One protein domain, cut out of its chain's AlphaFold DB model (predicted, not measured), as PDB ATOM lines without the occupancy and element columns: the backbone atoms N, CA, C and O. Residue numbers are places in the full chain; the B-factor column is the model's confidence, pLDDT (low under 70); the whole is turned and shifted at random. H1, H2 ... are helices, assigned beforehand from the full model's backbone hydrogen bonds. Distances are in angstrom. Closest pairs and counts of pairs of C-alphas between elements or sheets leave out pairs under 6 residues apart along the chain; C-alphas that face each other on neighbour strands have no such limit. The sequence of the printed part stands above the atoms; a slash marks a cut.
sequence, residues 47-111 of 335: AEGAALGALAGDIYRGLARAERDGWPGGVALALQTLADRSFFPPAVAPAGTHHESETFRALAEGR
ATOM      1  N   ALA A  47      15.060  28.127  13.175       72.19
ATOM      2  CA  ALA A  47      14.226  27.623  14.265       72.19
ATOM      3  C   ALA A  47      14.948  26.567  15.124       72.19
ATOM      4  O   ALA A  47      14.609  26.386  16.294       72.19
ATOM      5  N   GLU A  48      15.940  25.880  14.558       81.44
ATOM      6  CA  GLU A  48      16.744  24.888  15.261       81.44
ATOM      7  C   GLU A  48      17.737  25.565  16.219       81.44
ATOM      8  O   GLU A  48      17.762  25.238  17.402       81.44
ATOM      9  N   GLY A  49      18.506  26.546  15.747       80.69
ATOM     10  CA  GLY A  49      19.496  27.290  16.516       80.69
ATOM     11  C   GLY A  49      18.882  27.938  17.746       80.69
ATOM     12  O   GLY A  49      19.423  27.813  18.847       80.69
ATOM     13  N   ALA A  50      17.698  28.538  17.589       77.88
ATOM     14  CA  ALA A  50      16.871  29.000  18.695       77.88
ATOM     15  C   ALA A  50      16.701  27.893  19.760       77.88
ATOM     16  O   ALA A  50      17.159  28.026  20.902       77.88
ATOM     17  N   ALA A  51      16.084  26.767  19.399       80.69
ATOM     18  CA  ALA A  51      15.866  25.660  20.327       80.69
ATOM     19  C   ALA A  51      17.168  25.170  20.990       80.69
ATOM     20  O   ALA A  51      17.207  24.980  22.209       80.69
ATOM     21  N   LEU A  52      18.244  25.031  20.212       85.44
ATOM     22  CA  LEU A  52      19.561  24.620  20.701       85.44
ATOM     23  C   LEU A  52      20.125  25.604  21.733       85.44
ATOM     24  O   LEU A  52      20.605  25.174  22.781       85.44
ATOM     25  N   GLY A  53      20.019  26.913  21.493       83.19
ATOM     26  CA  GLY A  53      20.476  27.944  22.426       83.19
ATOM     27  C   GLY A  53      19.727  27.919  23.762       83.19
ATOM     28  O   GLY A  53      20.346  28.055  24.818       83.19
ATOM     29  N   ALA A  54      18.409  27.684  23.741       81.44
ATOM     30  CA  ALA A  54      17.621  27.523  24.968       81.44
ATOM     31  C   ALA A  54      18.054  26.277  25.764       81.44
ATOM     32  O   ALA A  54      18.355  26.375  26.955       81.44
ATOM     33  N   LEU A  55      18.162  25.129  25.087       85.50
ATOM     34  CA  LEU A  55      18.577  23.865  25.700       85.50
ATOM     35  C   LEU A  55      19.995  23.943  26.282       85.50
ATOM     36  O   LEU A  55      20.232  23.434  27.378       85.50
ATOM     37  N   ALA A  56      20.926  24.602  25.587       86.69
ATOM     38  CA  ALA A  56      22.287  24.817  26.072       86.69
ATOM     39  C   ALA A  56      22.301  25.593  27.398       86.69
ATOM     40  O   ALA A  56      22.975  25.190  28.348       86.69
ATOM     41  N   GLY A  57      21.511  26.671  27.480       85.19
ATOM     42  CA  GLY A  57      21.367  27.471  28.695       85.19
ATOM     43  C   GLY A  57      20.801  26.668  29.868       85.19
ATOM     44  O   GLY A  57      21.322  26.756  30.982       85.19
ATOM     45  N   ASP A  58      19.785  25.837  29.622       85.69
ATOM     46  CA  ASP A  58      19.199  24.958  30.642       85.69
ATOM     47  C   ASP A  58      20.196  23.912  31.151       85.69
ATOM     48  O   ASP A  58      20.341  23.733  32.363       85.69
ATOM     49  N   ILE A  59      20.930  23.266  30.239       86.31
ATOM     50  CA  ILE A  59      21.986  22.308  30.588       86.31
ATOM     51  C   ILE A  59      23.048  22.992  31.454       86.31
ATOM     52  O   ILE A  59      23.372  22.492  32.531       86.31
ATOM     53  N   TYR A  60      23.554  24.153  31.027       87.38
ATOM     54  CA  TYR A  60      24.589  24.889  31.751       87.38
ATOM     55  C   TYR A  60      24.140  25.297  33.162       87.38
ATOM     56  O   TYR A  60      24.888  25.128  34.130       87.38
ATOM     57  N   ARG A  61      22.898  25.786  33.311       87.62
ATOM     58  CA  ARG A  61      22.308  26.125  34.620       87.62
ATOM     59  C   ARG A  61      22.171  24.911  35.540       87.62
ATOM     60  O   ARG A  61      22.234  25.087  36.758       87.62
ATOM     61  N   GLY A  62      22.034  23.710  34.983       86.81
ATOM     62  CA  GLY A  62      21.995  22.453  35.728       86.81
ATOM     63  C   GLY A  62      23.356  21.950  36.225       86.81
ATOM     64  O   GLY A  62      23.383  21.127  37.137       86.81
ATOM     65  N   LEU A  63      24.476  22.438  35.676       86.44
ATOM     66  CA  LEU A  63      25.819  21.983  36.065       86.44
ATOM     67  C   LEU A  63      26.179  22.408  37.491       86.44
ATOM     68  O   LEU A  63      25.914  23.551  37.887       86.44
ATOM     69  N   ALA A  64      26.859  21.533  38.232       88.81
ATOM     70  CA  ALA A  64      27.438  21.869  39.526       88.81
ATOM     71  C   ALA A  64      28.584  22.881  39.367       88.81
ATOM     72  O   ALA A  64      29.261  22.935  38.342       88.81
ATOM     73  N   ARG A  65      28.869  23.669  40.413       86.31
ATOM     74  CA  ARG A  65      29.943  24.681  40.365       86.31
ATOM     75  C   ARG A  65      31.308  24.088  39.989       86.31
ATOM     76  O   ARG A  65      32.013  24.667  39.174       86.31
ATOM     77  N   ALA A  66      31.651  22.924  40.541       84.25
ATOM     78  CA  ALA A  66      32.911  22.247  40.234       84.25
ATOM     79  C   ALA A  66      33.032  21.861  38.747       84.25
ATOM     80  O   ALA A  66      34.124  21.907  38.196       84.25
ATOM     81  N   GLU A  67      31.916  21.530  38.091       81.94
ATOM     82  CA  GLU A  67      31.877  21.202  36.660       81.94
ATOM     83  C   GLU A  67      31.999  22.454  35.781       81.94
ATOM     84  O   GLU A  67      32.521  22.384  34.673       81.94
ATOM     85  N   ARG A  68      31.538  23.612  36.270       84.19
ATOM     86  CA  ARG A  68      31.673  24.885  35.549       84.19
ATOM     87  C   ARG A  68      33.097  25.425  35.596       84.19
ATOM     88  O   ARG A  68      33.586  25.899  34.573       84.19
ATOM     89  N   ASP A  69      33.714  25.342  36.772       80.56
ATOM     90  CA  ASP A  69      35.026  25.924  37.060       80.56
ATOM     91  C   ASP A  69      36.183  24.981  36.652       80.56
ATOM     92  O   ASP A  69      37.303  25.435  36.419       80.56
ATOM     93  N   GLY A  70      35.936  23.668  36.575       75.69
ATOM     94  CA  GLY A  70      36.928  22.659  36.196       75.69
ATOM     95  C   GLY A  70      37.074  22.494  34.684       75.69
ATOM     96  O   GLY A  70      36.122  22.689  33.937       75.69
ATOM     97  N   TRP A  71      38.259  22.087  34.220       64.94
ATOM     98  CA  TRP A  71      38.482  21.732  32.814       64.94
ATOM     99  C   TRP A  71      37.563  20.560  32.395       64.94
ATOM    100  O   TRP A  71      37.444  19.599  33.161       64.94
ATOM    101  N   PRO A  72      36.904  20.598  31.215       69.00
ATOM    102  CA  PRO A  72      37.091  21.525  30.083       69.00
ATOM    103  C   PRO A  72      36.312  22.852  30.178       69.00
ATOM    104  O   PRO A  72      36.356  23.655  29.248       69.00
ATOM    105  N   GLY A  73      35.605  23.090  31.282       81.62
ATOM    106  CA  GLY A  73      34.764  24.257  31.530       81.62
ATOM    107  C   GLY A  73      33.285  23.981  31.264       81.62
ATOM    108  O   GLY A  73      32.919  23.145  30.432       81.62
ATOM    109  N   GLY A  74      32.413  24.726  31.948       84.44
ATOM    110  CA  GLY A  74      30.966  24.494  31.881       84.44
ATOM    111  C   GLY A  74      30.360  24.669  30.485       84.44
ATOM    112  O   GLY A  74      29.421  23.959  30.137       84.44
ATOM    113  N   VAL A  75      30.898  25.579  29.664       86.00
ATOM    114  CA  VAL A  75      30.423  25.792  28.284       86.00
ATOM    115  C   VAL A  75      30.692  24.561  27.424       86.00
ATOM    116  O   VAL A  75      29.771  24.042  26.802       86.00
ATOM    117  N   ALA A  76      31.931  24.062  27.423       83.62
ATOM    118  CA  ALA A  76      32.304  22.883  26.646       83.62
ATOM    119  C   ALA A  76      31.480  21.657  27.071       83.62
ATOM    120  O   ALA A  76      30.947  20.947  26.220       83.62
ATOM    121  N   LEU A  77      31.297  21.464  28.383       82.88
ATOM    122  CA  LEU A  77      30.471  20.378  28.907       82.88
ATOM    123  C   LEU A  77      28.998  20.511  28.484       82.88
ATOM    124  O   LEU A  77      28.365  19.514  28.130       82.88
ATOM    125  N   ALA A  78      28.450  21.731  28.485       86.88
ATOM    126  CA  ALA A  78      27.078  21.979  28.055       86.88
ATOM    127  C   ALA A  78      26.877  21.692  26.560       86.88
ATOM    128  O   ALA A  78      25.889  21.055  26.200       86.88
ATOM    129  N   LEU A  79      27.815  22.101  25.699       87.88
ATOM    130  CA  LEU A  79      27.747  21.854  24.254       87.88
ATOM    131  C   LEU A  79      27.879  20.370  23.903       87.88
ATOM    132  O   LEU A  79      27.146  19.885  23.046       87.88
ATOM    133  N   GLN A  80      28.754  19.635  24.589       82.56
ATOM    134  CA  GLN A  80      28.871  18.184  24.414       82.56
ATOM    135  C   GLN A  80      27.599  17.468  24.875       82.56
ATOM    136  O   GLN A  80      27.039  16.656  24.147       82.56
ATOM    137  N   THR A  81      27.069  17.842  26.043       82.56
ATOM    138  CA  THR A  81      25.803  17.282  26.544       82.56
ATOM    139  C   THR A  81      24.627  17.620  25.621       82.56
ATOM    140  O   THR A  81      23.686  16.837  25.497       82.56
ATOM    141  N   LEU A  82      24.646  18.795  24.985       85.69
ATOM    142  CA  LEU A  82      23.661  19.170  23.976       85.69
ATOM    143  C   LEU A  82      23.804  18.308  22.719       85.69
ATOM    144  O   LEU A  82      22.795  17.835  22.203       85.69
ATOM    145  N   ALA A  83      25.030  18.086  22.241       85.06
ATOM    146  CA  ALA A  83      25.307  17.227  21.094       85.06
ATOM    147  C   ALA A  83      24.777  15.807  21.316       85.06
ATOM    148  O   ALA A  83      24.021  15.320  20.483       85.06
ATOM    149  N   ASP A  84      25.006  15.204  22.480       80.75
ATOM    150  CA  ASP A  84      24.440  13.885  22.813       80.75
ATOM    151  C   ASP A  84      22.930  13.780  22.606       80.75
ATOM    152  O   ASP A  84      22.404  12.715  22.288       80.75
ATOM    153  N   ARG A  85      22.214  14.883  22.833       81.62
ATOM    154  CA  ARG A  85      20.749  14.926  22.791       81.62
ATOM    155  C   ARG A  85      20.207  15.356  21.434       81.62
ATOM    156  O   ARG A  85      19.109  14.943  21.073       81.62
ATOM    157  N   SER A  86      20.951  16.201  20.724       83.31
ATOM    158  CA  SER A  86      20.424  17.011  19.621       83.31
ATOM    159  C   SER A  86      21.403  17.164  18.452       83.31
ATOM    160  O   SER A  86      21.266  18.094  17.656       83.31
ATOM    161  N   PHE A  87      22.415  16.293  18.337       84.81
ATOM    162  CA  PHE A  87      23.400  16.381  17.254       84.81
ATOM    163  C   PHE A  87      22.744  16.298  15.876       84.81
ATOM    164  O   PHE A  87      23.081  17.079  14.995       84.81
ATOM    165  N   PHE A  88      21.783  15.398  15.685       82.62
ATOM    166  CA  PHE A  88      21.028  15.311  14.438       82.62
ATOM    167  C   PHE A  88      19.828  16.265  14.460       82.62
ATOM    168  O   PHE A  88      19.155  16.347  15.493       82.62
ATOM    169  N   PRO A  89      19.534  16.963  13.346       73.06
ATOM    170  CA  PRO A  89      18.373  17.833  13.276       73.06
ATOM    171  C   PRO A  89      17.078  17.065  13.564       73.06
ATOM    172  O   PRO A  89      16.855  16.003  12.973       73.06
ATOM    173  N   PRO A  90      16.203  17.571  14.451       67.94
ATOM    174  CA  PRO A  90      14.907  16.956  14.677       67.94
ATOM    175  C   PRO A  90      14.006  17.151  13.450       67.94
ATOM    176  O   PRO A  90      14.095  18.155  12.747       67.94
ATOM    177  N   ALA A  91      13.061  16.231  13.234       60.28
ATOM    178  CA  ALA A  91      12.081  16.354  12.149       60.28
ATOM    179  C   ALA A  91      11.196  17.617  12.267       60.28
ATOM    180  O   ALA A  91      10.652  18.085  11.270       60.28
ATOM    181  N   VAL A  92      11.039  18.160  13.483       58.12
ATOM    182  CA  VAL A  92      10.298  19.396  13.774       58.12
ATOM    183  C   VAL A  92      11.065  20.204  14.819       58.12
ATOM    184  O   VAL A  92      11.393  19.679  15.883       58.12
ATOM    185  N   ALA A  93      11.321  21.484  14.539       58.41
ATOM    186  CA  ALA A  93      11.976  22.385  15.483       58.41
ATOM    187  C   ALA A  93      11.023  22.733  16.649       58.41
ATOM    188  O   ALA A  93       9.922  23.239  16.405       58.41
ATOM    189  N   PRO A  94      11.395  22.463  17.913       55.19
ATOM    190  CA  PRO A  94      10.567  22.821  19.058       55.19
ATOM    191  C   PRO A  94      10.590  24.335  19.314       55.19
ATOM    192  O   PRO A  94      11.599  25.005  19.109       55.19
ATOM    193  N   ALA A  95       9.471  24.883  19.792       52.97
ATOM    194  CA  ALA A  95       9.373  26.289  20.175       52.97
ATOM    195  C   ALA A  95       9.940  26.508  21.588       52.97
ATOM    196  O   ALA A  95       9.593  25.779  22.517       52.97
ATOM    197  N   GLY A  96      10.768  27.536  21.763       58.38
ATOM    198  CA  GLY A  96      11.331  27.910  23.059       58.38
ATOM    199  C   GLY A  96      11.737  29.379  23.102       58.38
ATOM    200  O   GLY A  96      11.892  30.022  22.066       58.38
ATOM    201  N   THR A  97      11.894  29.920  24.307       50.56
ATOM    202  CA  THR A  97      12.369  31.287  24.548       50.56
ATOM    203  C   THR A  97      13.795  31.255  25.104       50.56
ATOM    204  O   THR A  97      14.126  30.411  25.934       50.56
ATOM    205  N   HIS A  98      14.667  32.152  24.632       52.50
ATOM    206  CA  HIS A  98      16.087  32.183  25.015       52.50
ATOM    207  C   HIS A  98      16.342  33.156  26.157       52.50
ATOM    208  O   HIS A  98      15.857  34.285  26.122       52.50
ATOM    209  N   HIS A  99      17.205  32.771  27.098       52.00
ATOM    210  CA  HIS A  99      17.936  33.730  27.918       52.00
ATOM    211  C   HIS A  99      19.261  33.157  28.454       52.00
ATOM    212  O   HIS A  99      19.308  32.011  28.908       52.00
ATOM    213  N   GLU A 100      20.267  34.048  28.464       63.50
ATOM    214  CA  GLU A 100      21.507  34.077  29.271       63.50
ATOM    215  C   GLU A 100      22.806  33.478  28.662       63.50
ATOM    216  O   GLU A 100      22.895  32.308  28.307       63.50
ATOM    217  N   SER A 101      23.850  34.327  28.631       68.25
ATOM    218  CA  SER A 101      25.198  34.222  28.019       68.25
ATOM    219  C   SER A 101      25.322  34.522  26.507       68.25
ATOM    220  O   SER A 101      24.514  34.090  25.687       68.25
ATOM    221  N   GLU A 102      26.361  35.284  26.140       72.75
ATOM    222  CA  GLU A 102      26.709  35.654  24.752       72.75
ATOM    223  C   GLU A 102      27.029  34.423  23.886       72.75
ATOM    224  O   GLU A 102      26.628  34.334  22.727       72.75
ATOM    225  N   THR A 103      27.651  33.421  24.499       75.62
ATOM    226  CA  THR A 103      27.986  32.119  23.922       75.62
ATOM    227  C   THR A 103      26.747  31.354  23.434       75.62
ATOM    228  O   THR A 103      26.698  30.906  22.292       75.62
ATOM    229  N   PHE A 104      25.689  31.242  24.247       79.75
ATOM    230  CA  PHE A 104      24.458  30.536  23.837       79.75
ATOM    231  C   PHE A 104      23.555  31.378  22.937       79.75
ATOM    232  O   PHE A 104      22.753  30.840  22.172       79.75
ATOM    233  N   ARG A 105      23.727  32.702  22.960       76.00
ATOM    234  CA  ARG A 105      23.121  33.587  21.967       76.00
ATOM    235  C   ARG A 105      23.650  33.300  20.556       76.00
ATOM    236  O   ARG A 105      22.860  33.350  19.621       76.00
ATOM    237  N   ALA A 106      24.926  32.936  20.399       77.62
ATOM    238  CA  ALA A 106      25.470  32.538  19.099       77.62
ATOM    239  C   ALA A 106      24.748  31.305  18.517       77.62
ATOM    240  O   ALA A 106      24.401  31.314  17.338       77.62
ATOM    241  N   LEU A 107      24.421  30.297  19.342       78.88
ATOM    242  CA  LEU A 107      23.578  29.163  18.923       78.88
ATOM    243  C   LEU A 107      22.203  29.629  18.432       78.88
ATOM    244  O   LEU A 107      21.798  29.269  17.330       78.88
ATOM    245  N   ALA A 108      21.524  30.470  19.221       76.00
ATOM    246  CA  ALA A 108      20.199  31.002  18.888       76.00
ATOM    247  C   ALA A 108      20.179  31.809  17.580       76.00
ATOM    248  O   ALA A 108      19.173  31.865  16.880       76.00
ATOM    249  N   GLU A 109      21.307  32.421  17.244       74.94
ATOM    250  CA  GLU A 109      21.515  33.204  16.029       74.94
ATOM    251  C   GLU A 109      21.994  32.362  14.832       74.94
ATOM    252  O   GLU A 109      22.325  32.929  13.790       74.94
ATOM    253  N   GLY A 110      22.063  31.032  14.972       74.88
ATOM    254  CA  GLY A 110      22.544  30.117  13.930       74.88
ATOM    255  C   GLY A 110      24.044  30.227  13.646       74.88
ATOM    256  O   GLY A 110      24.518  29.829  12.585       74.88
ATOM    257  N   ARG A 111      24.820  30.790  14.581       81.25
ATOM    258  CA  ARG A 111      26.275  30.969  14.474       81.25
ATOM    259  C   ARG A 111      27.017  29.776  15.072       81.25
ATOM    260  O   ARG A 111      27.777  29.913  16.032       81.25
TER     261      ARG A 111
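What this domain is: This is residues 47 to 111 of the 335 residues of the protein "NodB homology domain-containing protein" of uncultured Rubrobacteraceae bacterium (UniProt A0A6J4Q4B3). The long helix H1 forms the core, and H3 and H4 each pack slantwise on it; short H2 lies beyond H1's last residues, and a long loop, residues 87 to 101, swings past H1's first residues from H3 to H4. The printed part has 65 residues, 41 of them in the four named helices H1, H2, H3 and H4 in chain order, with no named strand; its class is all helix, and it is compact, with a radius of gyration of the C-alphas of 11.6 A and spans of 35 by 21 by 19 A.

Where its parts are: H1, residues 47 to 62, runs 23.4 A from C-alpha 47 at (14.226, 27.623, 14.265). H3 is residues 74 to 86, 17.8 A; H2 is 65 to 69; H4 is 102 to 108, ending at (20.199, 31.002, 18.888).

How they stand to each other: H1 touches H4, closest C-alphas Ala 50 and Ala 108, 3.9 A, at a steep tilt of 40 degrees, opposite ways. H1 touches H3, closest C-alphas Tyr 60 and Ala 78, 5.3 A, at a steep 52 degrees, opposite ways. H3 and H4 are near each other. H3 touches H2 only at the corner, with residues 74 to 77 alone, closest C-alphas Arg 68 and Gly 74, 3.8 A. Every O i to N i+4 pair is within hydrogen-bond range in H1 and H2, 8 of 9 in H3, 2 of 3 in H4.

The domain as a whole: The printed part has no cut. The H3 to H4 link is long; pLDDT is under 70 at residues 71 to 72 and 90 to 101.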